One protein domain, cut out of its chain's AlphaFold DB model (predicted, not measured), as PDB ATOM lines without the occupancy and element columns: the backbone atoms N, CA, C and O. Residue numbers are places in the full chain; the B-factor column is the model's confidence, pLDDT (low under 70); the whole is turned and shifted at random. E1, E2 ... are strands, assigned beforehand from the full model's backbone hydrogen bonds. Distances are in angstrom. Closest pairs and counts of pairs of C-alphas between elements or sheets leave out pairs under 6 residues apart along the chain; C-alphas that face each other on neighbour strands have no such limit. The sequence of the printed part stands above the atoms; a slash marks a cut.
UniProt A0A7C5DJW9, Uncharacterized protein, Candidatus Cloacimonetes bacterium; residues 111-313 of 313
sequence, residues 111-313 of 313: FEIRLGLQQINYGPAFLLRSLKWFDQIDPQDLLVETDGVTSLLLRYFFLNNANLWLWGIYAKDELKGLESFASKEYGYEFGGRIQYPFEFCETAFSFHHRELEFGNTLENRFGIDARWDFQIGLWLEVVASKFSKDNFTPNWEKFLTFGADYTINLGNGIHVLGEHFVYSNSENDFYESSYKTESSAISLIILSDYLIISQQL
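What this domain is: This is residues 111 to 313 of the 313 residues of an uncharacterized protein of Candidatus Cloacimonetes bacterium (UniProt A0A7C5DJW9). One broad sheet of ten antiparallel strands curls like part of a barrel, a half-open trough whose two edge strands, E1 and E10, stay apart. Part of the long unnamed stretch of residues 119 to 148 folds into the hollow of the trough, residues 171 to 187 make a long loop at one end of the strands, and residues 306 to 312 stick out as a tail. The printed part has 203 residues with ten named strands and no named helix; the class is all strand, and the strands follow each other across the sheet in chain order, E1 to E10. The whole is compact, with a radius of gyration of the C-alphas of 18.0 A, and the C-alphas span 57 by 41 by 34 A.

How they stand to each other: Start at the first printed residue with E1, residues 111 to 118, an edge strand that bends by 71 degrees at residue 115. Its antiparallel neighbour is E2, residues 149 to 157, which bends by 58 degrees at residue 152; look for N 114 and O 153, 2.8 A apart and within hydrogen-bond range. Next comes E3, residues 163 to 170, antiparallel to E2 at 163 degrees between directions, with N 154 and O 166 within range at 2.8 A. E4, residues 188 to 198, is antiparallel to E3, with N 165 and O 193 at 2.8 A. E5, residues 201 to 211, runs at 172 degrees to E4, and the C-alphas of Arg 193 and Ser 206 face each other at 4.2 A; N 192 and O 207 are 2.9 A apart. Beside E5 is E6, residues 218 to 229, with N 206 and O 223 at 2.8 A. E7, residues 233 to 243, is antiparallel to E6 at 172 degrees, with N 224 and O 238 at 2.8 A. E8, residues 252 to 264, pairs with E7 through N 237 and O 257, 2.8 A apart. E9, residues 270 to 282, stands at 170 degrees to E8, with N 254 and O 280 at 2.8 A. The other edge strand is E10, residues 291 to 302, with N 277 and O 295 of the E9 and E10 pair at 2.8 A. The ten strands form a meander, each strand the antiparallel neighbour of the one before, and each two that follow each other make a hairpin. From edge to edge the strands' lines turn by 77 degrees and the way across the sheet turns by 97 degrees; the sheet is curled and twisted, and E1 and E10 are apart.

Where its parts are: Find C-alpha 111 at (129.849, 90.496, 70.720), where E1 begins; its first and last C-alphas are 17.0 A apart. E2 measures 22.3 A and E3 23.2 A, E4 33.3 A, E5 33.6 A, E6 36.7 A and E7 33.6 A. E8 begins at C-alpha 252, (116.663, 115.282, 50.462), and measures 40.0 A, and E9 measures 40.3 A. E10 measures 37.7 A and ends at C-alpha 302, (96.139, 81.021, 55.794).

The domain as a whole: The two C-alphas farthest apart are those of Asn 247 and Gly 267, 57.2 A. The printed part has no cut and ends at Leu 313, the chain's last residue. Look for two long links, E1 to E2 with 30 residues and E3 to E4 with 17; the C-alphas of residues 119 to 148 lie 1 to 20 A from the mean of all C-alphas. The mean pLDDT of the printed part is 88.3, and it falls under 70 at residues 139 to 146 and 305 to 313.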
ATOM      1  N   PHE A 111     129.363  89.898  71.955       96.00
ATOM      2  CA  PHE A 111     129.849  90.496  70.720       96.00
ATOM      3  C   PHE A 111     129.862  89.508  69.559       96.00
ATOM      4  O   PHE A 111     130.194  88.340  69.727       96.00
ATOM      5  N   GLU A 112     129.550  90.019  68.373       97.75
ATOM      6  CA  GLU A 112     129.662  89.315  67.101       97.75
ATOM      7  C   GLU A 112     130.514  90.162  66.152       97.75
ATOM      8  O   GLU A 112     130.316  91.372  66.039       97.75
ATOM      9  N   ILE A 113     131.461  89.537  65.459       98.06
ATOM     10  CA  ILE A 113     132.221  90.153  64.370       98.06
ATOM     11  C   ILE A 113     132.046  89.272  63.146       98.06
ATOM     12  O   ILE A 113     132.404  88.099  63.197       98.06
ATOM     13  N   ARG A 114     131.545  89.826  62.045       97.50
ATOM     14  CA  ARG A 114     131.358  89.112  60.779       97.50
ATOM     15  C   ARG A 114     132.062  89.836  59.644       97.50
ATOM     16  O   ARG A 114     131.890  91.040  59.476       97.50
ATOM     17  N   LEU A 115     132.839  89.102  58.857       97.38
ATOM     18  CA  LEU A 115     133.600  89.628  57.728       97.38
ATOM     19  C   LEU A 115     133.320  88.799  56.474       97.38
ATOM     20  O   LEU A 115     133.473  87.579  56.490       97.38
ATOM     21  N   GLY A 116     132.965  89.469  55.381       94.94
ATOM     22  CA  GLY A 116     132.783  88.849  54.071       94.94
ATOM     23  C   GLY A 116     131.521  89.325  53.363       94.94
ATOM     24  O   GLY A 116     130.962  90.368  53.698       94.94
ATOM     25  N   LEU A 117     131.095  88.562  52.361       92.69
ATOM     26  CA  LEU A 117     129.839  88.757  51.651       92.69
ATOM     27  C   LEU A 117     128.690  88.234  52.517       92.69
ATOM     28  O   LEU A 117     128.528  87.025  52.689       92.69
ATOM     29  N   GLN A 118     127.917  89.159  53.075       91.62
ATOM     30  CA  GLN A 118     126.871  88.873  54.051       91.62
ATOM     31  C   GLN A 118     125.634  89.731  53.791       91.62
ATOM     32  O   GLN A 118     125.719  90.821  53.231       91.62
ATOM     33  N   GLN A 119     124.482  89.256  54.244       90.81
ATOM     34  CA  GLN A 119     123.274  90.067  54.292       90.81
ATOM     35  C   GLN A 119     123.314  90.974  55.528       90.81
ATOM     36  O   GLN A 119     123.597  90.508  56.634       90.81
ATOM     37  N   ILE A 120     122.987  92.255  55.345       91.81
ATOM     38  CA  ILE A 120     122.692  93.180  56.442       91.81
ATOM     39  C   ILE A 120     121.271  93.690  56.236       91.81
ATOM     40  O   ILE A 120     121.013  94.471  55.329       91.81
ATOM     41  N   ASN A 121     120.354  93.255  57.087       91.69
ATOM     42  CA  ASN A 121     118.963  93.682  57.085       91.69
ATOM     43  C   ASN A 121     118.524  94.033  58.509       91.69
ATOM     44  O   ASN A 121     119.014  93.472  59.492       91.69
ATOM     45  N   TYR A 122     117.616  94.993  58.604       93.50
ATOM     46  CA  TYR A 122     116.971  95.427  59.837       93.50
ATOM     47  C   TYR A 122     115.697  96.198  59.483       93.50
ATOM     48  O   TYR A 122     115.418  96.442  58.305       93.50
ATOM     49  N   GLY A 123     114.962  96.588  60.519       93.62
ATOM     50  CA  GLY A 123     113.672  97.247  60.397       93.62
ATOM     51  C   GLY A 123     112.511  96.252  60.547       93.62
ATOM     52  O   GLY A 123     112.657  95.083  60.184       93.62
ATOM     53  N   PRO A 124     111.392  96.686  61.145       93.44
ATOM     54  CA  PRO A 124     110.231  95.844  61.410       93.44
ATOM     55  C   PRO A 124     109.309  95.621  60.205       93.44
ATOM     56  O   PRO A 124     108.436  94.766  60.292       93.44
ATOM     57  N   ALA A 125     109.444  96.380  59.113       92.00
ATOM     58  CA  ALA A 125     108.564  96.225  57.959       92.00
ATOM     59  C   ALA A 125     108.878  94.957  57.146       92.00
ATOM     60  O   ALA A 125     110.007  94.461  57.125       92.00
ATOM     61  N   PHE A 126     107.879  94.476  56.408       87.50
ATOM     62  CA  PHE A 126     107.908  93.197  55.702       87.50
ATOM     63  C   PHE A 126     107.837  93.336  54.176       87.50
ATOM     64  O   PHE A 126     108.635  92.711  53.482       87.50
ATOM     65  N   LEU A 127     106.911  94.139  53.639       88.88
ATOM     66  CA  LEU A 127     106.631  94.201  52.197       88.88
ATOM     67  C   LEU A 127     107.308  95.402  51.526       88.88
ATOM     68  O   LEU A 127     108.037  95.235  50.553       88.88
ATOM     69  N   LEU A 128     107.055  96.613  52.027       90.75
ATOM     70  CA  LEU A 128     107.439  97.872  51.376       90.75
ATOM     71  C   LEU A 128     108.745  98.469  51.928       90.75
ATOM     72  O   LEU A 128     109.422  99.193  51.208       90.75
ATOM     73  N   ARG A 129     109.095  98.153  53.184       91.81
ATOM     74  CA  ARG A 129     110.420  98.318  53.834       91.81
ATOM     75  C   ARG A 129     111.231  99.563  53.443       91.81
ATOM     76  O   ARG A 129     112.091  99.513  52.567       91.81
ATOM     77  N   SER A 130     111.062 100.652  54.191       94.25
ATOM     78  CA  SER A 130     111.870 101.870  54.026       94.25
ATOM     79  C   SER A 130     113.338 101.654  54.422       94.25
ATOM     80  O   SER A 130     114.232 102.257  53.831       94.25
ATOM     81  N   LEU A 131     113.612 100.782  55.400       93.94
ATOM     82  CA  LEU A 131     114.971 100.472  55.878       93.94
ATOM     83  C   LEU A 131     115.696  99.385  55.071       93.94
ATOM     84  O   LEU A 131     116.743  98.886  55.489       93.94
ATOM     85  N   LYS A 132     115.184  99.052  53.885       91.69
ATOM     86  CA  LYS A 132     115.840  98.193  52.896       91.69
ATOM     87  C   LYS A 132     117.061  98.913  52.289       91.69
ATOM     88  O   LYS A 132     117.023  99.375  51.155       91.69
ATOM     89  N   TRP A 133     118.127  99.098  53.078       91.25
ATOM     90  CA  TRP A 133     119.332  99.846  52.672       91.25
ATOM     91  C   TRP A 133     120.359  98.980  51.941       91.25
ATOM     92  O   TRP A 133     121.016  99.470  51.030       91.25
ATOM     93  N   PHE A 134     120.521  97.717  52.341       89.94
ATOM     94  CA  PHE A 134     121.583  96.842  51.818       89.94
ATOM     95  C   PHE A 134     121.067  95.549  51.202       89.94
ATOM     96  O   PHE A 134     121.831  94.846  50.549       89.94
ATOM     97  N   ASP A 135     119.798  95.226  51.436       81.88
ATOM     98  CA  ASP A 135     119.175  94.002  50.958       81.88
ATOM     99  C   ASP A 135     118.191  94.304  49.821       81.88
ATOM    100  O   ASP A 135     117.659  95.407  49.704       81.88
ATOM    101  N   GLN A 136     117.967  93.326  48.953       73.62
ATOM    102  CA  GLN A 136     117.057  93.378  47.820       73.62
ATOM    103  C   GLN A 136     115.852  92.445  47.977       73.62
ATOM    104  O   GLN A 136     115.121  92.285  47.008       73.62
ATOM    105  N   ILE A 137     115.562  91.956  49.193       73.62
ATOM    106  CA  ILE A 137     114.505  90.961  49.448       73.62
ATOM    107  C   ILE A 137     113.222  91.292  48.683       73.62
ATOM    108  O   ILE A 137     112.633  92.364  48.883       73.62
ATOM    109  N   ASP A 138     112.809  90.371  47.817       71.06
ATOM    110  CA  ASP A 138     111.516  90.409  47.149       71.06
ATOM    111  C   ASP A 138     110.513  89.574  47.965       71.06
ATOM    112  O   ASP A 138     110.698  88.362  48.097       71.06
ATOM    113  N   PRO A 139     109.449  90.179  48.526       64.88
ATOM    114  CA  PRO A 139     108.432  89.442  49.274       64.88
ATOM    115  C   PRO A 139     107.637  88.440  48.415       64.88
ATOM    116  O   PRO A 139     106.907  87.620  48.969       64.88
ATOM    117  N   GLN A 140     107.739  88.501  47.084       64.00
ATOM    118  CA  GLN A 140     107.114  87.544  46.166       64.00
ATOM    119  C   GLN A 140     108.021  86.347  45.851       64.00
ATOM    120  O   GLN A 140     107.540  85.343  45.320       64.00
ATOM    121  N   ASP A 141     109.314  86.425  46.182       61.56
ATOM    122  CA  ASP A 141     110.231  85.305  46.014       61.56
ATOM    123  C   ASP A 141     110.038  84.295  47.152       61.56
ATOM    124  O   ASP A 141     110.316  84.569  48.319       61.56
ATOM    125  N   LEU A 142     109.597  83.085  46.798       49.81
ATOM    126  CA  LEU A 142     109.378  81.974  47.731       49.81
ATOM    127  C   LEU A 142     110.643  81.566  48.499       49.81
ATOM    128  O   LEU A 142     110.544  80.895  49.525       49.81
ATOM    129  N   LEU A 143     111.819  81.932  47.995       55.28
ATOM    130  CA  LEU A 143     113.112  81.598  48.592       55.28
ATOM    131  C   LEU A 143     113.796  82.809  49.235       55.28
ATOM    132  O   LEU A 143     114.876  82.651  49.799       55.28
ATOM    133  N   VAL A 144     113.126  83.972  49.212       57.12
ATOM    134  CA  VAL A 144     113.500  85.204  49.918       57.12
ATOM    135  C   VAL A 144     114.973  85.542  49.683       57.12
ATOM    136  O   VAL A 144     115.775  85.662  50.616       57.12
ATOM    137  N   GLU A 145     115.358  85.640  48.411       64.06
ATOM    138  CA  GLU A 145     116.738  85.933  48.057       64.06
ATOM    139  C   GLU A 145     117.040  87.423  48.121       64.06
ATOM    140  O   GLU A 145     116.206  88.292  47.872       64.06
ATOM    141  N   THR A 146     118.276  87.722  48.493       62.84
ATOM    142  CA  THR A 146     118.807  89.070  48.483       62.84
ATOM    143  C   THR A 146     120.294  89.030  48.250       62.84
ATOM    144  O   THR A 146     121.018  88.266  48.894       62.84
ATOM    145  N   ASP A 147     120.751  89.951  47.416       74.69
ATOM    146  CA  ASP A 147     122.166  90.227  47.283       74.69
ATOM    147  C   ASP A 147     122.767  90.598  48.640       74.69
ATOM    148  O   ASP A 147     122.143  91.256  49.483       74.69
ATOM    149  N   GLY A 148     123.974  90.093  48.873       83.00
ATOM    150  CA  GLY A 148     124.772  90.424  50.039       83.00
ATOM    151  C   GLY A 148     125.674  91.624  49.775       83.00
ATOM    152  O   GLY A 148     126.032  91.938  48.642       83.00
ATOM    153  N   VAL A 149     126.146  92.243  50.852       90.94
ATOM    154  CA  VAL A 149     127.181  93.276  50.809       90.94
ATOM    155  C   VAL A 149     128.494  92.729  51.354       90.94
ATOM    156  O   VAL A 149     128.535  92.045  52.381       90.94
ATOM    157  N   THR A 150     129.601  93.042  50.675       93.62
ATOM    158  CA  THR A 150     130.935  92.741  51.210       93.62
ATOM    159  C   THR A 150     131.229  93.714  52.336       93.62
ATOM    160  O   THR A 150     131.436  94.901  52.094       93.62
ATOM    161  N   SER A 151     131.235  93.224  53.569       95.62
ATOM    162  CA  SER A 151     131.283  94.094  54.736       95.62
ATOM    163  C   SER A 151     132.024  93.484  55.917       95.62
ATOM    164  O   SER A 151     132.180  92.266  56.033       95.62
ATOM    165  N   LEU A 152     132.469  94.372  56.799       97.88
ATOM    166  CA  LEU A 152     132.792  94.082  58.185       97.88
ATOM    167  C   LEU A 152     131.618  94.570  59.033       97.88
ATOM    168  O   LEU A 152     131.304  95.756  59.002       97.88
ATOM    169  N   LEU A 153     131.003  93.675  59.794       98.12
ATOM    170  CA  LEU A 153     129.904  93.954  60.707       98.12
ATOM    171  C   LEU A 153     130.349  93.619  62.129       98.12
ATOM    172  O   LEU A 153     130.843  92.525  62.390       98.12
ATOM    173  N   LEU A 154     130.159  94.555  63.048       98.44
ATOM    174  CA  LEU A 154     130.355  94.369  64.480       98.44
ATOM    175  C   LEU A 154     129.004  94.543  65.162       98.44
ATOM    176  O   LEU A 154     128.316  95.530  64.909       98.44
ATOM    177  N   ARG A 155     128.637  93.619  66.045       97.94
ATOM    178  CA  ARG A 155     127.474  93.752  66.923       97.94
ATOM    179  C   ARG A 155     127.904  93.617  68.370       97.94
ATOM    180  O   ARG A 155     128.714  92.756  68.699       97.94
ATOM    181  N   TYR A 156     127.348  94.455  69.228       98.19
ATOM    182  CA  TYR A 156     127.509  94.384  70.670       98.19
ATOM    183  C   TYR A 156     126.137  94.272  71.327       98.19
ATOM    184  O   TYR A 156     125.243  95.058  71.014       98.19
ATOM    185  N   PHE A 157     125.987  93.319  72.242       97.25
ATOM    186  CA  PHE A 157     124.748  93.042  72.960       97.25
ATOM    187  C   PHE A 157     124.882  93.491  74.418       97.25
ATOM    188  O   PHE A 157     125.768  93.047  75.155       97.25
ATOM    189  N   PHE A 158     124.000  94.393  74.836       96.81
ATOM    190  CA  PHE A 158     123.919  94.881  76.207       96.81
ATOM    191  C   PHE A 158     123.045  93.951  77.061       96.81
ATOM    192  O   PHE A 158     122.208  93.205  76.562       96.81
ATOM    193  N   LEU A 159     123.208  94.025  78.386       95.19
ATOM    194  CA  LEU A 159     122.473  93.178  79.338       95.19
ATOM    195  C   LEU A 159     120.965  93.468  79.402       95.19
ATOM    196  O   LEU A 159     120.210  92.648  79.908       95.19
ATOM    197  N   ASN A 160     120.533  94.632  78.924       93.56
ATOM    198  CA  ASN A 160     119.129  95.030  78.832       93.56
ATOM    199  C   ASN A 160     118.517  94.699  77.458       93.56
ATOM    200  O   ASN A 160     117.556  95.349  77.067       93.56
ATOM    201  N   ASN A 161     119.106  93.765  76.701       92.31
ATOM    202  CA  ASN A 161     118.727  93.395  75.330       92.31
ATOM    203  C   ASN A 161     118.881  94.508  74.277       92.31
ATOM    204  O   ASN A 161     118.583  94.288  73.104       92.31
ATOM    205  N   ALA A 162     119.392  95.688  74.648       97.00
ATOM    206  CA  ALA A 162     119.816  96.670  73.660       97.00
ATOM    207  C   ALA A 162     120.987  96.117  72.842       97.00
ATOM    208  O   ALA A 162     121.775  95.295  73.321       97.00
ATOM    209  N   ASN A 163     121.137  96.595  71.613       97.12
ATOM    210  CA  ASN A 163     122.256  96.202  70.772       97.12
ATOM    211  C   ASN A 163     122.779  97.373  69.934       97.12
ATOM    212  O   ASN A 163     122.060  98.316  69.609       97.12
ATOM    213  N   LEU A 164     124.076  97.322  69.641       98.25
ATOM    214  CA  LEU A 164     124.788  98.292  68.816       98.25
ATOM    215  C   LEU A 164     125.424  97.557  67.648       98.25
ATOM    216  O   LEU A 164     126.141  96.582  67.851       98.25
ATOM    217  N   TRP A 165     125.169  98.030  66.438       98.31
ATOM    218  CA  TRP A 165     125.740  97.511  65.208       98.31
ATOM    219  C   TRP A 165     126.638  98.589  64.623       98.31
ATOM    220  O   TRP A 165     126.271  99.763  64.606       98.31
ATOM    221  N   LEU A 166     127.790  98.192  64.108       98.56
ATOM    222  CA  LEU A 166     128.678  99.036  63.322       98.56
ATOM    223  C   LEU A 166     129.061  98.264  62.073       98.56
ATOM    224  O   LEU A 166     129.391  97.083  62.163       98.56
ATOM    225  N   TRP A 167     129.035  98.916  60.919       98.31
ATOM    226  CA  TRP A 167     129.427  98.277  59.672       98.31
ATOM    227  C   TRP A 167     130.332  99.165  58.831       98.31
ATOM    228  O   TRP A 167     130.204 100.389  58.811       98.31
ATOM    229  N   GLY A 168     131.237  98.509  58.113       97.81
ATOM    230  CA  GLY A 168     131.980  99.070  56.994       97.81
ATOM    231  C   GLY A 168     131.741  98.204  55.766       97.81
ATOM    232  O   GLY A 168     131.910  96.988  55.834       97.81
ATOM    233  N   ILE A 169     131.328  98.814  54.663       95.81
ATOM    234  CA  ILE A 169     130.986  98.144  53.410       95.81
ATOM    235  C   ILE A 169     132.006  98.552  52.353       95.81
ATOM    236  O   ILE A 169     132.389  99.717  52.241       95.81
ATOM    237  N   TYR A 170     132.448  97.570  51.578       93.38
ATOM    238  CA  TYR A 170     133.225  97.807  50.376       93.38
ATOM    239  C   TYR A 170     132.268  97.927  49.190       93.38
ATOM    240  O   TYR A 170     131.625  96.943  48.816       93.38
ATOM    241  N   ALA A 171     132.156  99.136  48.643       87.19
ATOM    242  CA  ALA A 171     131.171  99.460  47.625       87.19
ATOM    243  C   ALA A 171     131.516  98.833  46.268       87.19
ATOM    244  O   ALA A 171     132.680  98.747  45.855       87.19
ATOM    245  N   LYS A 172     130.458  98.436  45.568       83.62
ATOM    246  CA  LYS A 172     130.447  98.116  44.142       83.62
ATOM    247  C   LYS A 172     129.541  99.124  43.433       83.62
ATOM    248  O   LYS A 172     128.667  99.703  44.081       83.62
ATOM    249  N   ASP A 173     129.731  99.283  42.128       80.19
ATOM    250  CA  ASP A 173     128.851 100.086  41.271       80.19
ATOM    251  C   ASP A 173     127.543  99.330  40.967       80.19
ATOM    252  O   ASP A 173     127.279  98.878  39.857       80.19
ATOM    253  N   GLU A 174     126.759  99.100  42.019       82.00
ATOM    254  CA  GLU A 174     125.490  98.377  41.994       82.00
ATOM    255  C   GLU A 174     124.488  99.118  42.895       82.00
ATOM    256  O   GLU A 174     124.846  99.646  43.956       82.00
ATOM    257  N   LEU A 175     123.221  99.170  42.474       84.44
ATOM    258  CA  LEU A 175     122.137  99.703  43.300       84.44
ATOM    259  C   LEU A 175     121.776  98.691  44.388       84.44
ATOM    260  O   LEU A 175     121.628  97.503  44.112       84.44
ATOM    261  N   LYS A 176     121.596  99.159  45.623       86.81
ATOM    262  CA  LYS A 176     121.152  98.329  46.752       86.81
ATOM    263  C   LYS A 176     119.786  98.799  47.242       86.81
ATOM    264  O   LYS A 176     119.560  99.994  47.395       86.81
ATOM    265  N   GLY A 177     118.876  97.871  47.525       85.19
ATOM    266  CA  GLY A 177     117.590  98.192  48.143       85.19
ATOM    267  C   GLY A 177     116.780  99.277  47.419       85.19
ATOM    268  O   GLY A 177     116.423  99.097  46.260       85.19
ATOM    269  N   LEU A 178     116.470 100.379  48.112       86.25
ATOM    270  CA  LEU A 178     115.717 101.530  47.574       86.25
ATOM    271  C   LEU A 178     116.611 102.662  47.025       86.25
ATOM    272  O   LEU A 178     116.201 103.819  46.968       86.25
ATOM    273  N   GLU A 179     117.851 102.355  46.652       87.44
ATOM    274  CA  GLU A 179     118.797 103.341  46.134       87.44
ATOM    275  C   GLU A 179     118.393 103.902  44.766       87.44
ATOM    276  O   GLU A 179     118.288 103.169  43.787       87.44
ATOM    277  N   SER A 180     118.274 105.229  44.681       83.69
ATOM    278  CA  SER A 180     118.111 105.950  43.407       83.69
ATOM    279  C   SER A 180     119.429 106.100  42.628       83.69
ATOM    280  O   SER A 180     119.420 106.300  41.415       83.69
ATOM    281  N   PHE A 181     120.571 106.015  43.321       87.44
ATOM    282  CA  PHE A 181     121.908 106.243  42.765       87.44
ATOM    283  C   PHE A 181     122.909 105.200  43.262       87.44
ATOM    284  O   PHE A 181     122.901 104.852  44.450       87.44
ATOM    285  N   ALA A 182     123.786 104.747  42.363       89.44
ATOM    286  CA  ALA A 182     124.822 103.767  42.665       89.44
ATOM    287  C   ALA A 182     125.955 104.373  43.499       89.44
ATOM    288  O   ALA A 182     126.240 105.575  43.460       89.44
ATOM    289  N   SER A 183     126.581 103.511  44.294       89.31
ATOM    290  CA  SER A 183     127.730 103.879  45.120       89.31
ATOM    291  C   SER A 183     128.995 103.899  44.280       89.31
ATOM    292  O   SER A 183     129.101 103.169  43.299       89.31
ATOM    293  N   LYS A 184     129.959 104.720  44.682       89.38
ATOM    294  CA  LYS A 184     131.226 104.846  43.970       89.38
ATOM    295  C   LYS A 184     131.965 103.513  43.904       89.38
ATOM    296  O   LYS A 184     132.172 102.873  44.942       89.38
ATOM    297  N   GLU A 185     132.410 103.115  42.715       87.00
ATOM    298  CA  GLU A 185     133.126 101.853  42.537       87.00
ATOM    299  C   GLU A 185     134.410 101.858  43.384       87.00
ATOM    300  O   GLU A 185     135.190 102.814  43.380       87.00
ATOM    301  N   TYR A 186     134.637 100.780  44.143       85.38
ATOM    302  CA  TYR A 186     135.761 100.658  45.082       85.38
ATOM    303  C   TYR A 186     135.762 101.689  46.224       85.38
ATOM    304  O   TYR A 186     136.786 101.851  46.897       85.38
ATOM    305  N   GLY A 187     134.635 102.365  46.454       88.31
ATOM    306  CA  GLY A 187     134.420 103.241  47.594       88.31
ATOM    307  C   GLY A 187     134.259 102.481  48.911       88.31
ATOM    308  O   GLY A 187     134.148 101.251  48.962       88.31
ATOM    309  N   TYR A 188     134.234 103.245  49.998       92.19
ATOM    310  CA  TYR A 188     133.929 102.737  51.329       92.19
ATOM    311  C   TYR A 188     132.658 103.399  51.831       92.19
ATOM    312  O   TYR A 188     132.540 104.623  51.816       92.19
ATOM    313  N   GLU A 189     131.739 102.583  52.319       95.75
ATOM    314  CA  GLU A 189     130.557 103.047  53.029       95.75
ATOM    315  C   GLU A 189     130.670 102.611  54.488       95.75
ATOM    316  O   GLU A 189     131.303 101.602  54.809       95.75
ATOM    317  N   PHE A 190     130.055 103.350  55.398       97.56
ATOM    318  CA  PHE A 190     130.055 102.976  56.808       97.56
ATOM    319  C   PHE A 190     128.781 103.426  57.495       97.56
ATOM    320  O   PHE A 190     128.028 104.252  56.984       97.56
ATOM    321  N   GLY A 191     128.506 102.852  58.653       98.25
ATOM    322  CA  GLY A 191     127.315 103.195  59.401       98.25
ATOM    323  C   GLY A 191     127.216 102.449  60.712       98.25
ATOM    324  O   GLY A 191     128.108 101.697  61.109       98.25
ATOM    325  N   GLY A 192     126.108 102.689  61.389       98.38
ATOM    326  CA  GLY A 192     125.802 102.027  62.636       98.38
ATOM    327  C   GLY A 192     124.329 102.110  62.972       98.38
ATOM    328  O   GLY A 192     123.590 102.928  62.426       98.38
ATOM    329  N   ARG A 193     123.911 101.243  63.885       98.50
ATOM    330  CA  ARG A 193     122.543 101.169  64.386       98.50
ATOM    331  C   ARG A 193     122.569 100.927  65.879       98.50
ATOM    332  O   ARG A 193     123.302 100.060  66.336       98.50
ATOM    333  N   ILE A 194     121.755 101.654  66.625       98.44
ATOM    334  CA  ILE A 194     121.481 101.362  68.030       98.44
ATOM    335  C   ILE A 194     120.015 100.968  68.161       98.44
ATOM    336  O   ILE A 194     119.145 101.727  67.749       98.44
ATOM    337  N   GLN A 195     119.754  99.786  68.710       98.06
ATOM    338  CA  GLN A 195     118.414  99.294  69.019       98.06
ATOM    339  C   GLN A 195     118.238  99.246  70.533       98.06
ATOM    340  O   GLN A 195     119.107  98.755  71.257       98.06
ATOM    341  N   TYR A 196     117.103  99.747  71.001       97.50
ATOM    342  CA  TYR A 196     116.731  99.773  72.402       97.50
ATOM    343  C   TYR A 196     115.326  99.175  72.591       97.50
ATOM    344  O   TYR A 196     114.364  99.707  72.024       97.50
ATOM    345  N   PRO A 197     115.186  98.100  73.388       95.69
ATOM    346  CA  PRO A 197     113.899  97.496  73.708       95.69
ATOM    347  C   PRO A 197     113.289  98.182  74.937       95.69
ATOM    348  O   PRO A 197     113.659  97.910  76.080       95.69
ATOM    349  N   PHE A 198     112.365  99.114  74.718       93.69
ATOM    350  CA  PHE A 198     111.510  99.631  75.784       93.69
ATOM    351  C   PHE A 198     110.453  98.590  76.173       93.69
ATOM    352  O   PHE A 198     110.136  97.688  75.405       93.69
ATOM    353  N   GLU A 199     109.853  98.741  77.356       89.88
ATOM    354  CA  GLU A 199     108.882  97.773  77.900       89.88
ATOM    355  C   GLU A 199     107.681  97.494  76.978       89.88
ATOM    356  O   GLU A 199     107.127  96.402  77.009       89.88
ATOM    357  N   PHE A 200     107.271  98.476  76.172       90.38
ATOM    358  CA  PHE A 200     106.099  98.404  75.290       90.38
ATOM    359  C   PHE A 200     106.442  98.585  73.804       90.38
ATOM    360  O   PHE A 200     105.535  98.675  72.978       90.38
ATOM    361  N   CYS A 201     107.725  98.741  73.465       93.81
ATOM    362  CA  CYS A 201     108.150  99.074  72.111       93.81
ATOM    363  C   CYS A 201     109.627  98.765  71.891       93.81
ATOM    364  O   CYS A 201     110.467  99.132  72.709       93.81
ATOM    365  N   GLU A 202     109.971  98.203  70.744       96.25
ATOM    366  CA  GLU A 202     111.354  98.165  70.286       96.25
ATOM    367  C   GLU A 202     111.608  99.318  69.337       96.25
ATOM    368  O   GLU A 202     110.846  99.519  68.397       96.25
ATOM    369  N   THR A 203     112.679 100.074  69.566       97.88
ATOM    370  CA  THR A 203     113.039 101.197  68.697       97.88
ATOM    371  C   THR A 203     114.488 101.113  68.282       97.88
ATOM    372  O   THR A 203     115.319 100.569  69.013       97.88
ATOM    373  N   ALA A 204     114.816 101.699  67.141       98.31
ATOM    374  CA  ALA A 204     116.195 101.855  66.740       98.31
ATOM    375  C   ALA A 204     116.441 103.142  65.964       98.31
ATOM    376  O   ALA A 204     115.549 103.725  65.348       98.31
ATOM    377  N   PHE A 205     117.700 103.560  66.000       98.50
ATOM    378  CA  PHE A 205     118.235 104.616  65.163       98.50
ATOM    379  C   PHE A 205     119.387 104.057  64.334       98.50
ATOM    380  O   PHE A 205     120.287 103.419  64.883       98.50
ATOM    381  N   SER A 206     119.374 104.332  63.035       98.56
ATOM    382  CA  SER A 206     120.398 103.926  62.075       98.56
ATOM    383  C   SER A 206     121.015 105.151  61.401       98.56
ATOM    384  O   SER A 206     120.327 106.114  61.070       98.56
ATOM    385  N   PHE A 207     122.313 105.089  61.131       98.50
ATOM    386  CA  PHE A 207     123.038 106.066  60.328       98.50
ATOM    387  C   PHE A 207     123.884 105.353  59.281       98.50
ATOM    388  O   PHE A 207     124.490 104.320  59.572       98.50
ATOM    389  N   HIS A 208     123.965 105.920  58.082       98.00
ATOM    390  CA  HIS A 208     124.825 105.407  57.029       98.00
ATOM    391  C   HIS A 208     125.386 106.530  56.163       98.00
ATOM    392  O   HIS A 208     124.681 107.475  55.821       98.00
ATOM    393  N   HIS A 209     126.655 106.402  55.799       96.88
ATOM    394  CA  HIS A 209     127.386 107.331  54.958       96.88
ATOM    395  C   HIS A 209     127.975 106.604  53.755       96.88
ATOM    396  O   HIS A 209     128.606 105.554  53.920       96.88
ATOM    397  N   ARG A 210     127.831 107.204  52.571       94.88
ATOM    398  CA  ARG A 210     128.436 106.717  51.328       94.88
ATOM    399  C   ARG A 210     128.772 107.853  50.365       94.88
ATOM    400  O   ARG A 210     128.231 108.954  50.462       94.88
ATOM    401  N   GLU A 211     129.639 107.547  49.408       93.31
ATOM    402  CA  GLU A 211     129.932 108.387  48.246       93.31
ATOM    403  C   GLU A 211     129.281 107.760  47.007       93.31
ATOM    404  O   GLU A 211     129.359 106.545  46.805       93.31
ATOM    405  N   LEU A 212     128.624 108.578  46.191       91.44
ATOM    406  CA  LEU A 212     127.995 108.160  44.942       91.44
ATOM    407  C   LEU A 212     129.003 108.194  43.790       91.44
ATOM    408  O   LEU A 212     129.893 109.046  43.767       91.44
ATOM    409  N   GLU A 213     128.821 107.314  42.805       86.19
ATOM    410  CA  GLU A 213     129.648 107.302  41.586       86.19
ATOM    411  C   GLU A 213     129.494 108.619  40.807       86.19
ATOM    412  O   GLU A 213     130.452 109.193  40.285       86.19
ATOM    413  N   PHE A 214     128.273 109.157  40.786       77.12
ATOM    414  CA  PHE A 214     127.962 110.383  40.074       77.12
ATOM    415  C   PHE A 214     128.310 111.638  40.902       77.12
ATOM    416  O   PHE A 214     127.787 111.862  41.998       77.12
ATOM    417  N   GLY A 215     129.190 112.487  40.358       75.50
ATOM    418  CA  GLY A 215     129.480 113.825  40.892       75.50
ATOM    419  C   GLY A 215     130.306 113.866  42.185       75.50
ATOM    420  O   GLY A 215     130.452 114.941  42.760       75.50
ATOM    421  N   ASN A 216     130.853 112.730  42.652       82.81
ATOM    422  CA  ASN A 216     131.442 112.584  43.999       82.81
ATOM    423  C   ASN A 216     130.500 113.116  45.099       82.81
ATOM    424  O   ASN A 216     130.929 113.743  46.073       82.81
ATOM    425  N   THR A 217     129.194 112.918  44.907       91.31
ATOM    426  CA  THR A 217     128.174 113.358  45.856       91.31
ATOM    427  C   THR A 217     128.226 112.479  47.100       91.31
ATOM    428  O   THR A 217     128.224 111.254  47.007       91.31
ATOM    429  N   LEU A 218     128.237 113.095  48.277       93.94
ATOM    430  CA  LEU A 218     128.117 112.400  49.552       93.94
ATOM    431  C   LEU A 218     126.647 112.236  49.920       93.94
ATOM    432  O   LEU A 218     125.867 113.183  49.817       93.94
ATOM    433  N   GLU A 219     126.286 111.065  50.429       95.31
ATOM    434  CA  GLU A 219     124.968 110.791  50.988       95.31
ATOM    435  C   GLU A 219     125.087 110.401  52.463       95.31
ATOM    436  O   GLU A 219     125.905 109.562  52.841       95.31
ATOM    437  N   ASN A 220     124.236 110.999  53.295       96.94
ATOM    438  CA  ASN A 220     124.055 110.620  54.690       96.94
ATOM    439  C   ASN A 220     122.605 110.200  54.916       96.94
ATOM    440  O   ASN A 220     121.701 111.026  54.783       96.94
ATOM    441  N   ARG A 221     122.387 108.938  55.279       97.25
ATOM    442  CA  ARG A 221     121.076 108.392  55.628       97.25
ATOM    443  C   ARG A 221     120.886 108.353  57.128       97.25
ATOM    444  O   ARG A 221     121.776 107.936  57.868       97.25
ATOM    445  N   PHE A 222     119.685 108.707  57.544       98.06
ATOM    446  CA  PHE A 222     119.206 108.611  58.910       98.06
ATOM    447  C   PHE A 222     117.955 107.744  58.898       98.06
ATOM    448  O   PHE A 222     117.039 108.006  58.124       98.06
ATOM    449  N   GLY A 223     117.936 106.709  59.729       98.19
ATOM    450  CA  GLY A 223     116.825 105.783  59.881       98.19
ATOM    451  C   GLY A 223     116.310 105.805  61.312       98.19
ATOM    452  O   GLY A 223     117.104 105.826  62.249       98.19
ATOM    453  N   ILE A 224     114.995 105.792  61.480       98.19
ATOM    454  CA  ILE A 224     114.327 105.540  62.755       98.19
ATOM    455  C   ILE A 224     113.304 104.445  62.508       98.19
ATOM    456  O   ILE A 224     112.540 104.526  61.549       98.19
ATOM    457  N   ASP A 225     113.252 103.461  63.389       98.38
ATOM    458  CA  ASP A 225     112.180 102.478  63.389       98.38
ATOM    459  C   ASP A 225     111.673 102.177  64.783       98.38
ATOM    460  O   ASP A 225     112.368 102.375  65.782       98.38
ATOM    461  N   ALA A 226     110.422 101.738  64.817       97.69
ATOM    462  CA  ALA A 226     109.730 101.353  66.022       97.69
ATOM    463  C   ALA A 226     108.739 100.224  65.733       97.69
ATOM    464  O   ALA A 226     108.060 100.231  64.704       97.69
ATOM    465  N   ARG A 227     108.633  99.282  66.668       97.00
ATOM    466  CA  ARG A 227     107.659  98.191  66.662       97.00
ATOM    467  C   ARG A 227     106.954  98.125  68.007       97.00
ATOM    468  O   ARG A 227     107.598  98.200  69.051       97.00
ATOM    469  N   TRP A 228     105.639  97.981  67.976       96.62
ATOM    470  CA  TRP A 228     104.792  97.786  69.142       96.62
ATOM    471  C   TRP A 228     104.018  96.488  68.977       96.62
ATOM    472  O   TRP A 228     103.186  96.375  68.080       96.62
ATOM    473  N   ASP A 229     104.256  95.535  69.869       90.06
ATOM    474  CA  ASP A 229     103.541  94.263  69.879       90.06
ATOM    475  C   ASP A 229     102.494  94.284  71.001       90.06
ATOM    476  O   ASP A 229     102.758  93.936  72.153       90.06
ATOM    477  N   PHE A 230     101.291  94.754  70.663       89.00
ATOM    478  CA  PHE A 230     100.114  94.648  71.526       89.00
ATOM    479  C   PHE A 230      99.281  93.427  71.100       89.00
ATOM    480  O   PHE A 230      99.814  92.388  70.729       89.00
ATOM    481  N   GLN A 231      97.949  93.527  71.129       88.31
ATOM    482  CA  GLN A 231      97.092  92.528  70.485       88.31
ATOM    483  C   GLN A 231      97.111  92.637  68.949       88.31
ATOM    484  O   GLN A 231      96.815  91.665  68.260       88.31
ATOM    485  N   ILE A 232      97.437  93.822  68.437       92.44
ATOM    486  CA  ILE A 232      97.725  94.109  67.032       92.44
ATOM    487  C   ILE A 232      99.196  94.524  67.005       92.44
ATOM    488  O   ILE A 232      99.593  95.352  67.835       92.44
ATOM    489  N   GLY A 233      99.987  93.945  66.104       94.94
ATOM    490  CA  GLY A 233     101.350  94.406  65.875       94.94
ATOM    491  C   GLY A 233     101.307  95.683  65.050       94.94
ATOM    492  O   GLY A 233     100.538  95.787  64.096       94.94
ATOM    493  N   LEU A 234     102.079  96.689  65.450       97.38
ATOM    494  CA  LEU A 234     102.204  97.963  64.748       97.38
ATOM    495  C   LEU A 234     103.677  98.271  64.532       97.38
ATOM    496  O   LEU A 234     104.496  98.042  65.421       97.38
ATOM    497  N   TRP A 235     104.012  98.860  63.392       98.12
ATOM    498  CA  TRP A 235     105.376  99.305  63.141       98.12
ATOM    499  C   TRP A 235     105.458 100.569  62.303       98.12
ATOM    500  O   TRP A 235     104.528 100.948  61.587       98.12
ATOM    501  N   LEU A 236     106.615 101.212  62.418       97.94
ATOM    502  CA  LEU A 236     106.991 102.430  61.729       97.94
ATOM    503  C   LEU A 236     108.459 102.334  61.304       97.94
ATOM    504  O   LEU A 236     109.314 101.963  62.103       97.94
ATOM    505  N   GLU A 237     108.749 102.748  60.080       98.38
ATOM    506  CA  GLU A 237     110.089 102.994  59.562       98.38
ATOM    507  C   GLU A 237     110.123 104.371  58.909       98.38
ATOM    508  O   GLU A 237     109.272 104.699  58.086       98.38
ATOM    509  N   VAL A 238     111.118 105.177  59.255       98.06
ATOM    510  CA  VAL A 238     111.331 106.515  58.705       98.06
ATOM    511  C   VAL A 238     112.773 106.616  58.249       98.06
ATOM    512  O   VAL A 238     113.688 106.344  59.023       98.06
ATOM    513  N   VAL A 239     112.984 107.048  57.011       97.94
ATOM    514  CA  VAL A 239     114.311 107.292  56.451       97.94
ATOM    515  C   VAL A 239     114.374 108.691  55.865       97.94
ATOM    516  O   VAL A 239     113.473 109.117  55.146       97.94
ATOM    517  N   ALA A 240     115.464 109.392  56.149       97.00
ATOM    518  CA  ALA A 240     115.821 110.646  55.510       97.00
ATOM    519  C   ALA A 240     117.264 110.571  55.007       97.00
ATOM    520  O   ALA A 240     118.194 110.382  55.792       97.00
ATOM    521  N   SER A 241     117.448 110.761  53.708       96.19
ATOM    522  CA  SER A 241     118.743 110.793  53.038       96.19
ATOM    523  C   SER A 241     119.077 112.222  52.641       96.19
ATOM    524  O   SER A 241     118.308 112.886  51.944       96.19
ATOM    525  N   LYS A 242     120.233 112.702  53.092       95.31
ATOM    526  CA  LYS A 242     120.794 114.006  52.756       95.31
ATOM    527  C   LYS A 242     121.893 113.835  51.722       95.31
ATOM    528  O   LYS A 242     122.903 113.206  52.027       95.31
ATOM    529  N   PHE A 243     121.752 114.486  50.575       93.75
ATOM    530  CA  PHE A 243     122.805 114.541  49.565       93.75
ATOM    531  C   PHE A 243     123.594 115.848  49.687       93.75
ATOM    532  O   PHE A 243     123.030 116.910  49.979       93.75
ATOM    533  N   SER A 244     124.910 115.793  49.479       91.06
ATOM    534  CA  SER A 244     125.700 116.998  49.240       91.06
ATOM    535  C   SER A 244     125.287 117.568  47.888       91.06
ATOM    536  O   SER A 244     125.364 116.868  46.885       91.06
ATOM    537  N   LYS A 245     124.821 118.816  47.871       73.94
ATOM    538  CA  LYS A 245     124.208 119.437  46.694       73.94
ATOM    539  C   LYS A 245     125.055 119.266  45.424       73.94
ATOM    540  O   LYS A 245     126.166 119.788  45.355       73.94
ATOM    541  N   ASP A 246     124.466 118.622  44.424       76.62
ATOM    542  CA  ASP A 246     124.923 118.555  43.034       76.62
ATOM    543  C   ASP A 246     123.717 118.823  42.109       76.62
ATOM    544  O   ASP A 246     122.572 118.851  42.557       76.62
ATOM    545  N   ASN A 247     123.949 119.047  40.819       75.31
ATOM    546  CA  ASN A 247     122.908 119.361  39.836       75.31
ATOM    547  C   ASN A 247     121.954 118.191  39.541       75.31
ATOM    548  O   ASN A 247     120.944 118.388  38.870       75.31
ATOM    549  N   PHE A 248     122.285 116.981  39.994       81.31
ATOM    550  CA  PHE A 248     121.623 115.743  39.575       81.31
ATOM    551  C   PHE A 248     121.001 114.955  40.733       81.31
ATOM    552  O   PHE A 248     120.357 113.936  40.497       81.31
ATOM    553  N   THR A 249     121.165 115.423  41.972       86.19
ATOM    554  CA  THR A 249     120.611 114.786  43.168       86.19
ATOM    555  C   THR A 249     119.618 115.721  43.861       86.19
ATOM    556  O   THR A 249     119.831 116.937  43.899       86.19
ATOM    557  N   PRO A 250     118.509 115.197  44.419       89.19
ATOM    558  CA  PRO A 250     117.666 116.000  45.289       89.19
ATOM    559  C   PRO A 250     118.443 116.348  46.562       89.19
ATOM    560  O   PRO A 250     119.324 115.613  46.997       89.19
ATOM    561  N   ASN A 251     118.094 117.446  47.224       92.38
ATOM    562  CA  ASN A 251     118.742 117.824  48.479       92.38
ATOM    563  C   ASN A 251     118.330 116.917  49.650       92.38
ATOM    564  O   ASN A 251     119.088 116.765  50.614       92.38
ATOM    565  N   TRP A 252     117.129 116.337  49.570       94.88
ATOM    566  CA  TRP A 252     116.663 115.282  50.462       94.88
ATOM    567  C   TRP A 252     115.831 114.240  49.728       94.88
ATOM    568  O   TRP A 252     115.027 114.577  48.860       94.88
ATOM    569  N   GLU A 253     115.954 112.999  50.172       95.31
ATOM    570  CA  GLU A 253     115.061 111.892  49.841       95.31
ATOM    571  C   GLU A 253     114.513 111.298  51.140       95.31
ATOM    572  O   GLU A 253     115.216 111.235  52.148       95.31
ATOM    573  N   LYS A 254     113.227 110.954  51.158       96.38
ATOM    574  CA  LYS A 254     112.489 110.591  52.366       96.38
ATOM    575  C   LYS A 254     111.617 109.377  52.090       96.38
ATOM    576  O   LYS A 254     110.847 109.380  51.126       96.38
ATOM    577  N   PHE A 255     111.681 108.404  52.988       97.12
ATOM    578  CA  PHE A 255     110.842 107.212  52.975       97.12
ATOM    579  C   PHE A 255     110.132 107.069  54.319       97.12
ATOM    580  O   PHE A 255     110.706 107.352  55.371       97.12
ATOM    581  N   LEU A 256     108.875 106.651  54.280       97.75
ATOM    582  CA  LEU A 256     108.071 106.359  55.455       97.75
ATOM    583  C   LEU A 256     107.280 105.086  55.179       97.75
ATOM    584  O   LEU A 256     106.484 105.065  54.246       97.75
ATOM    585  N   THR A 257     107.445 104.071  56.018       98.19
ATOM    586  CA  THR A 257     106.579 102.891  56.042       98.19
ATOM    587  C   THR A 257     105.890 102.830  57.390       98.19
ATOM    588  O   THR A 257     106.546 102.942  58.419       98.19
ATOM    589  N   PHE A 258     104.586 102.606  57.412       97.81
ATOM    590  CA  PHE A 258     103.904 102.149  58.617       97.81
ATOM    591  C   PHE A 258     103.021 100.964  58.275       97.81
ATOM    592  O   PHE A 258     102.506 100.855  57.158       97.81
ATOM    593  N   GLY A 259     102.854 100.067  59.232       97.56
ATOM    594  CA  GLY A 259     102.095  98.855  59.011       97.56
ATOM    595  C   GLY A 259     101.496  98.294  60.279       97.56
ATOM    596  O   GLY A 259     101.760  98.768  61.389       97.56
ATOM    597  N   ALA A 260     100.633  97.311  60.064       97.25
ATOM    598  CA  ALA A 260      99.970  96.577  61.113       97.25
ATOM    599  C   ALA A 260      99.751  95.124  60.698       97.25
ATOM    600  O   ALA A 260      99.504  94.841  59.520       97.25
ATOM    601  N   ASP A 261      99.760  94.222  61.671       95.56
ATOM    602  CA  ASP A 261      99.363  92.838  61.472       95.56
ATOM    603  C   ASP A 261      98.463  92.306  62.586       95.56
ATOM    604  O   ASP A 261      98.420  92.795  63.720       95.56
ATOM    605  N   TYR A 262      97.673  91.303  62.219       94.12
ATOM    606  CA  TYR A 262      96.781  90.618  63.134       94.12
ATOM    607  C   TYR A 262      96.477  89.203  62.650       94.12
ATOM    608  O   TYR A 262      96.207  88.978  61.468       94.12
ATOM    609  N   THR A 263      96.433  88.254  63.584       93.00
ATOM    610  CA  THR A 263      95.994  86.883  63.307       93.00
ATOM    611  C   THR A 263      94.546  86.700  63.740       93.00
ATOM    612  O   THR A 263      94.221  86.695  64.928       93.00
ATOM    613  N   ILE A 264      93.661  86.515  62.764       92.06
ATOM    614  CA  ILE A 264      92.258  86.184  62.994       92.06
ATOM    615  C   ILE A 264      92.171  84.707  63.375       92.06
ATOM    616  O   ILE A 264      92.557  83.836  62.596       92.06
ATOM    617  N   ASN A 265      91.591  84.418  64.539       88.38
ATOM    618  CA  ASN A 265      91.365  83.057  65.039       88.38
ATOM    619  C   ASN A 265      90.179  82.367  64.333       88.38
ATOM    620  O   ASN A 265      89.191  82.000  64.968       88.38
ATOM    621  N   LEU A 266      90.250  82.225  63.009       86.00
ATOM    622  CA  LEU A 266      89.288  81.474  62.205       86.00
ATOM    623  C   LEU A 266      89.981  80.249  61.596       86.00
ATOM    624  O   LEU A 266      90.934  80.389  60.830       86.00
ATOM    625  N   GLY A 267      89.496  79.048  61.923       85.69
ATOM    626  CA  GLY A 267      90.140  77.796  61.510       85.69
ATOM    627  C   GLY A 267      91.545  77.667  62.106       85.69
ATOM    628  O   GLY A 267      91.718  77.863  63.305       85.69
ATOM    629  N   ASN A 268      92.535  77.389  61.257       83.12
ATOM    630  CA  ASN A 268      93.949  77.297  61.645       83.12
ATOM    631  C   ASN A 268      94.621  78.673  61.842       83.12
ATOM    632  O   ASN A 268      95.790  78.741  62.205       83.12
ATOM    633  N   GLY A 269      93.875  79.762  61.638       89.50
ATOM    634  CA  GLY A 269      94.347  81.135  61.747       89.50
ATOM    635  C   GLY A 269      94.542  81.783  60.379       89.50
ATOM    636  O   GLY A 269      95.044  81.166  59.439       89.50
ATOM    637  N   ILE A 270      94.131  83.042  60.258       91.25
ATOM    638  CA  ILE A 270      94.375  83.868  59.073       91.25
ATOM    639  C   ILE A 270      95.221  85.050  59.524       91.25
ATOM    640  O   ILE A 270      94.728  85.914  60.249       91.25
ATOM    641  N   HIS A 271      96.485  85.079  59.112       92.19
ATOM    642  CA  HIS A 271      97.354  86.230  59.325       92.19
ATOM    643  C   HIS A 271      97.064  87.275  58.251       92.19
ATOM    644  O   HIS A 271      97.046  86.973  57.055       92.19
ATOM    645  N   VAL A 272      96.774  88.492  58.696       94.19
ATOM    646  CA  VAL A 272      96.532  89.653  57.845       94.19
ATOM    647  C   VAL A 272      97.591  90.683  58.169       94.19
ATOM    648  O   VAL A 272      97.744  91.062  59.327       94.19
ATOM    649  N   LEU A 273      98.272  91.168  57.141       94.88
ATOM    650  CA  LEU A 273      99.271  92.219  57.247       94.88
ATOM    651  C   LEU A 273      98.955  93.319  56.241       94.88
ATOM    652  O   LEU A 273      98.629  93.036  55.089       94.88
ATOM    653  N   GLY A 274      99.063  94.571  56.669       96.62
ATOM    654  CA  GLY A 274      98.924  95.737  55.809       96.62
ATOM    655  C   GLY A 274     100.069  96.714  56.025       96.62
ATOM    656  O   GLY A 274     100.411  97.022  57.162       96.62
ATOM    657  N   GLU A 275     100.627  97.235  54.937       97.56
ATOM    658  CA  GLU A 275     101.643  98.285  54.963       97.56
ATOM    659  C   GLU A 275     101.272  99.427  54.028       97.56
ATOM    660  O   GLU A 275     100.733  99.219  52.938       97.56
ATOM    661  N   HIS A 276     101.607 100.640  54.447       98.06
ATOM    662  CA  HIS A 276     101.546 101.835  53.628       98.06
ATOM    663  C   HIS A 276     102.920 102.491  53.584       98.06
ATOM    664  O   HIS A 276     103.595 102.628  54.604       98.06
ATOM    665  N   PHE A 277     103.320 102.899  52.389       97.50
ATOM    666  CA  PHE A 277     104.620 103.463  52.080       97.50
ATOM    667  C   PHE A 277     104.462 104.811  51.402       97.50
ATOM    668  O   PHE A 277     103.672 104.964  50.471       97.50
ATOM    669  N   VAL A 278     105.271 105.768  51.833       97.62
ATOM    670  CA  VAL A 278     105.342 107.107  51.270       97.62
ATOM    671  C   VAL A 278     106.783 107.391  50.880       97.62
ATOM    672  O   VAL A 278     107.683 107.360  51.717       97.62
ATOM    673  N   TYR A 279     106.979 107.741  49.616       96.31
ATOM    674  CA  TYR A 279     108.229 108.276  49.095       96.31
ATOM    675  C   TYR A 279     108.068 109.762  48.805       96.31
ATOM    676  O   TYR A 279     107.059 110.186  48.239       96.31
ATOM    677  N   SER A 280     109.078 110.560  49.138       96.00
ATOM    678  CA  SER A 280     109.163 111.941  48.668       96.00
ATOM    679  C   SER A 280     110.601 112.422  48.541       96.00
ATOM    680  O   SER A 280     111.487 111.950  49.247       96.00
ATOM    681  N   ASN A 281     110.828 113.417  47.690       94.25
ATOM    682  CA  ASN A 281     112.104 114.117  47.604       94.25
ATOM    683  C   ASN A 281     111.906 115.640  47.676       94.25
ATOM    684  O   ASN A 281     110.794 116.150  47.507       94.25
ATOM    685  N   SER A 282     112.977 116.370  47.972       92.25
ATOM    686  CA  SER A 282     112.976 117.835  48.005       92.25
ATOM    687  C   SER A 282     114.230 118.387  47.344       92.25
ATOM    688  O   SER A 282     115.339 117.978  47.697       92.25
ATOM    689  N   GLU A 283     114.080 119.370  46.462       88.25
ATOM    690  CA  GLU A 283     115.220 120.068  45.850       88.25
ATOM    691  C   GLU A 283     115.885 121.081  46.791       88.25
ATOM    692  O   GLU A 283     117.092 121.298  46.701       88.25
ATOM    693  N   ASN A 284     115.126 121.683  47.712       84.12
ATOM    694  CA  ASN A 284     115.609 122.760  48.580       84.12
ATOM    695  C   ASN A 284     115.421 122.419  50.060       84.12
ATOM    696  O   ASN A 284     116.370 121.974  50.704       84.12
ATOM    697  N   ASP A 285     114.221 122.583  50.606       86.19
ATOM    698  CA  ASP A 285     113.996 122.462  52.048       86.19
ATOM    699  C   ASP A 285     113.431 121.101  52.452       86.19
ATOM    700  O   ASP A 285     112.592 120.526  51.767       86.19
ATOM    701  N   PHE A 286     113.849 120.610  53.625       88.00
ATOM    702  CA  PHE A 286     113.432 119.303  54.155       88.00
ATOM    703  C   PHE A 286     111.905 119.157  54.265       88.00
ATOM    704  O   PHE A 286     111.368 118.066  54.066       88.00
ATOM    705  N   TYR A 287     111.208 120.246  54.594       87.19
ATOM    706  CA  TYR A 287     109.761 120.262  54.816       87.19
ATOM    707  C   TYR A 287     108.950 120.302  53.521       87.19
ATOM    708  O   TYR A 287     107.789 119.898  53.519       87.19
ATOM    709  N   GLU A 288     109.552 120.760  52.428       87.56
ATOM    710  CA  GLU A 288     108.899 120.780  51.128       87.56
ATOM    711  C   GLU A 288     109.048 119.417  50.440       87.56
ATOM    712  O   GLU A 288     109.936 118.609  50.741       87.56
ATOM    713  N   SER A 289     108.128 119.119  49.529       88.56
ATOM    714  CA  SER A 289     108.210 117.942  48.669       88.56
ATOM    715  C   SER A 289     108.054 118.385  47.227       88.56
ATOM    716  O   SER A 289     106.977 118.839  46.842       88.56
ATOM    717  N   SER A 290     109.119 118.238  46.446       90.12
ATOM    718  CA  SER A 290     109.092 118.471  45.000       90.12
ATOM    719  C   SER A 290     108.332 117.343  44.301       90.12
ATOM    720  O   SER A 290     107.535 117.585  43.398       90.12
ATOM    721  N   TYR A 291     108.524 116.111  44.773       91.62
ATOM    722  CA  TYR A 291     107.810 114.928  44.316       91.62
ATOM    723  C   TYR A 291     107.383 114.063  45.502       91.62
ATOM    724  O   TYR A 291     108.090 113.982  46.512       91.62
ATOM    725  N   LYS A 292     106.226 113.407  45.374       95.44
ATOM    726  CA  LYS A 292     105.677 112.486  46.370       95.44
ATOM    727  C   LYS A 292     104.885 111.376  45.681       95.44
ATOM    728  O   LYS A 292     104.083 111.660  44.797       95.44
ATOM    729  N   THR A 293     105.077 110.134  46.116       96.31
ATOM    730  CA  THR A 293     104.238 108.993  45.728       96.31
ATOM    731  C   THR A 293     103.928 108.132  46.941       96.31
ATOM    732  O   THR A 293     104.655 108.152  47.935       96.31
ATOM    733  N   GLU A 294     102.840 107.378  46.854       97.06
ATOM    734  CA  GLU A 294     102.340 106.536  47.934       97.06
ATOM    735  C   GLU A 294     101.939 105.170  47.380       97.06
ATOM    736  O   GLU A 294     101.422 105.074  46.265       97.06
ATOM    737  N   SER A 295     102.167 104.125  48.168       96.12
ATOM    738  CA  SER A 295     101.843 102.742  47.829       96.12
ATOM    739  C   SER A 295     101.290 102.034  49.058       96.12
ATOM    740  O   SER A 295     101.762 102.259  50.168       96.12
ATOM    741  N   SER A 296     100.322 101.143  48.867       96.81
ATOM    742  CA  SER A 296      99.804 100.281  49.934       96.81
ATOM    743  C   SER A 296      99.882  98.826  49.503       96.81
ATOM    744  O   SER A 296      99.634  98.513  48.338       96.81
ATOM    745  N   ALA A 297     100.179  97.938  50.444       94.62
ATOM    746  CA  ALA A 297     100.222  96.501  50.227       94.62
ATOM    747  C   ALA A 297      99.471  95.778  51.347       94.62
ATOM    748  O   ALA A 297      99.510  96.196  52.503       94.62
ATOM    749  N   ILE A 298      98.776  94.697  50.994       93.62
ATOM    750  CA  ILE A 298      98.087  93.817  51.941       93.62
ATOM    751  C   ILE A 298      98.495  92.382  51.624       93.62
ATOM    752  O   ILE A 298      98.482  91.981  50.461       93.62
ATOM    753  N   SER A 299      98.822  91.620  52.662       91.12
ATOM    754  CA  SER A 299      99.081  90.186  52.597       91.12
ATOM    755  C   SER A 299      98.078  89.430  53.465       91.12
ATOM    756  O   SER A 299      97.689  89.886  54.541       91.12
ATOM    757  N   LEU A 300      97.647  88.273  52.966       90.50
ATOM    758  CA  LEU A 300      96.717  87.355  53.615       90.50
ATOM    759  C   LEU A 300      97.313  85.954  53.544       90.50
ATOM    760  O   LEU A 300      97.465  85.399  52.456       90.50
ATOM    761  N   ILE A 301      97.627  85.381  54.703       87.31
ATOM    762  CA  ILE A 301      98.227  84.052  54.807       87.31
ATOM    763  C   ILE A 301      97.308  83.170  55.648       87.31
ATOM    764  O   ILE A 301      97.022  83.464  56.809       87.31
ATOM    765  N   ILE A 302      96.843  82.071  55.055       86.19
ATOM    766  CA  ILE A 302      96.139  81.021  55.794       86.19
ATOM    767  C   ILE A 302      97.204  80.153  56.451       86.19
ATOM    768  O   ILE A 302      98.005  79.514  55.766       86.19
ATOM    769  N   LEU A 303      97.209  80.138  57.776       79.12
ATOM    770  CA  LEU A 303      98.115  79.294  58.531       79.12
ATOM    771  C   LEU A 303      97.673  77.836  58.354       79.12
ATOM    772  O   LEU A 303      96.489  77.510  58.411       79.12
ATOM    773  N   SER A 304      98.627  76.949  58.091       72.31
ATOM    774  CA  SER A 304      98.389  75.505  58.066       72.31
ATOM    775  C   SER A 304      99.304  74.842  59.085       72.31
ATOM    776  O   SER A 304     100.392  75.354  59.349       72.31
ATOM    777  N   ASP A 305      98.901  73.688  59.619       55.94
ATOM    778  CA  ASP A 305      99.656  72.961  60.653       55.94
ATOM    779  C   ASP A 305     101.072  72.534  60.199       55.94
ATOM    780  O   ASP A 305     101.891  72.114  61.013       55.94
ATOM    781  N   TYR A 306     101.381  72.668  58.903       48.28
ATOM    782  CA  TYR A 306     102.682  72.370  58.304       48.28
ATOM    783  C   TYR A 306     103.580  73.598  58.092       48.28
ATOM    784  O   TYR A 306     104.740  73.431  57.719       48.28
ATOM    785  N   LEU A 307     103.092  74.820  58.338       38.56
ATOM    786  CA  LEU A 307     103.849  76.056  58.121       38.56
ATOM    787  C   LEU A 307     104.378  76.632  59.443       38.56
ATOM    788  O   LEU A 307     104.137  77.783  59.787       38.56
ATOM    789  N   ILE A 308     105.138  75.827  60.186       33.50
ATOM    790  CA  ILE A 308     106.094  76.354  61.170       33.50
ATOM    791  C   ILE A 308     107.382  76.646  60.394       33.50
ATOM    792  O   ILE A 308     108.354  75.899  60.466       33.50
ATOM    793  N   ILE A 309     107.368  77.701  59.578       33.97
ATOM    794  CA  ILE A 309     108.606  78.297  59.078       33.97
ATOM    795  C   ILE A 309     108.882  79.489  59.980       33.97
ATOM    796  O   ILE A 309     108.061  80.388  60.133       33.97
ATOM    797  N   SER A 310     110.031  79.410  60.638       32.28
ATOM    798  CA  SER A 310     110.573  80.368  61.584       32.28
ATOM    799  C   SER A 310     110.470  81.810  61.081       32.28
ATOM    800  O   SER A 310     111.295  82.266  60.295       32.28
ATOM    801  N   GLN A 311     109.500  82.550  61.604       26.72
ATOM    802  CA  GLN A 311     109.607  83.994  61.769       26.72
ATOM    803  C   GLN A 311     109.736  84.281  63.266       26.72
ATOM    804  O   GLN A 311     108.831  84.787  63.917       26.72
ATOM    805  N   GLN A 312     110.874  83.874  63.827       24.42
ATOM    806  CA  GLN A 312     111.470  84.588  64.948       24.42
ATOM    807  C   GLN A 312     112.581  85.435  64.332       24.42
ATOM    808  O   GLN A 312     113.630  84.904  63.964       24.42
ATOM    809  N   LEU A 313     112.278  86.714  64.124       28.56
ATOM    810  CA  LEU A 313     113.280  87.771  64.031       28.56
ATOM    811  C   LEU A 313     113.457  88.361  65.423       28.56
ATOM    812  O   LEU A 313     112.410  88.535  66.090       28.56
TER     813      LEU A 313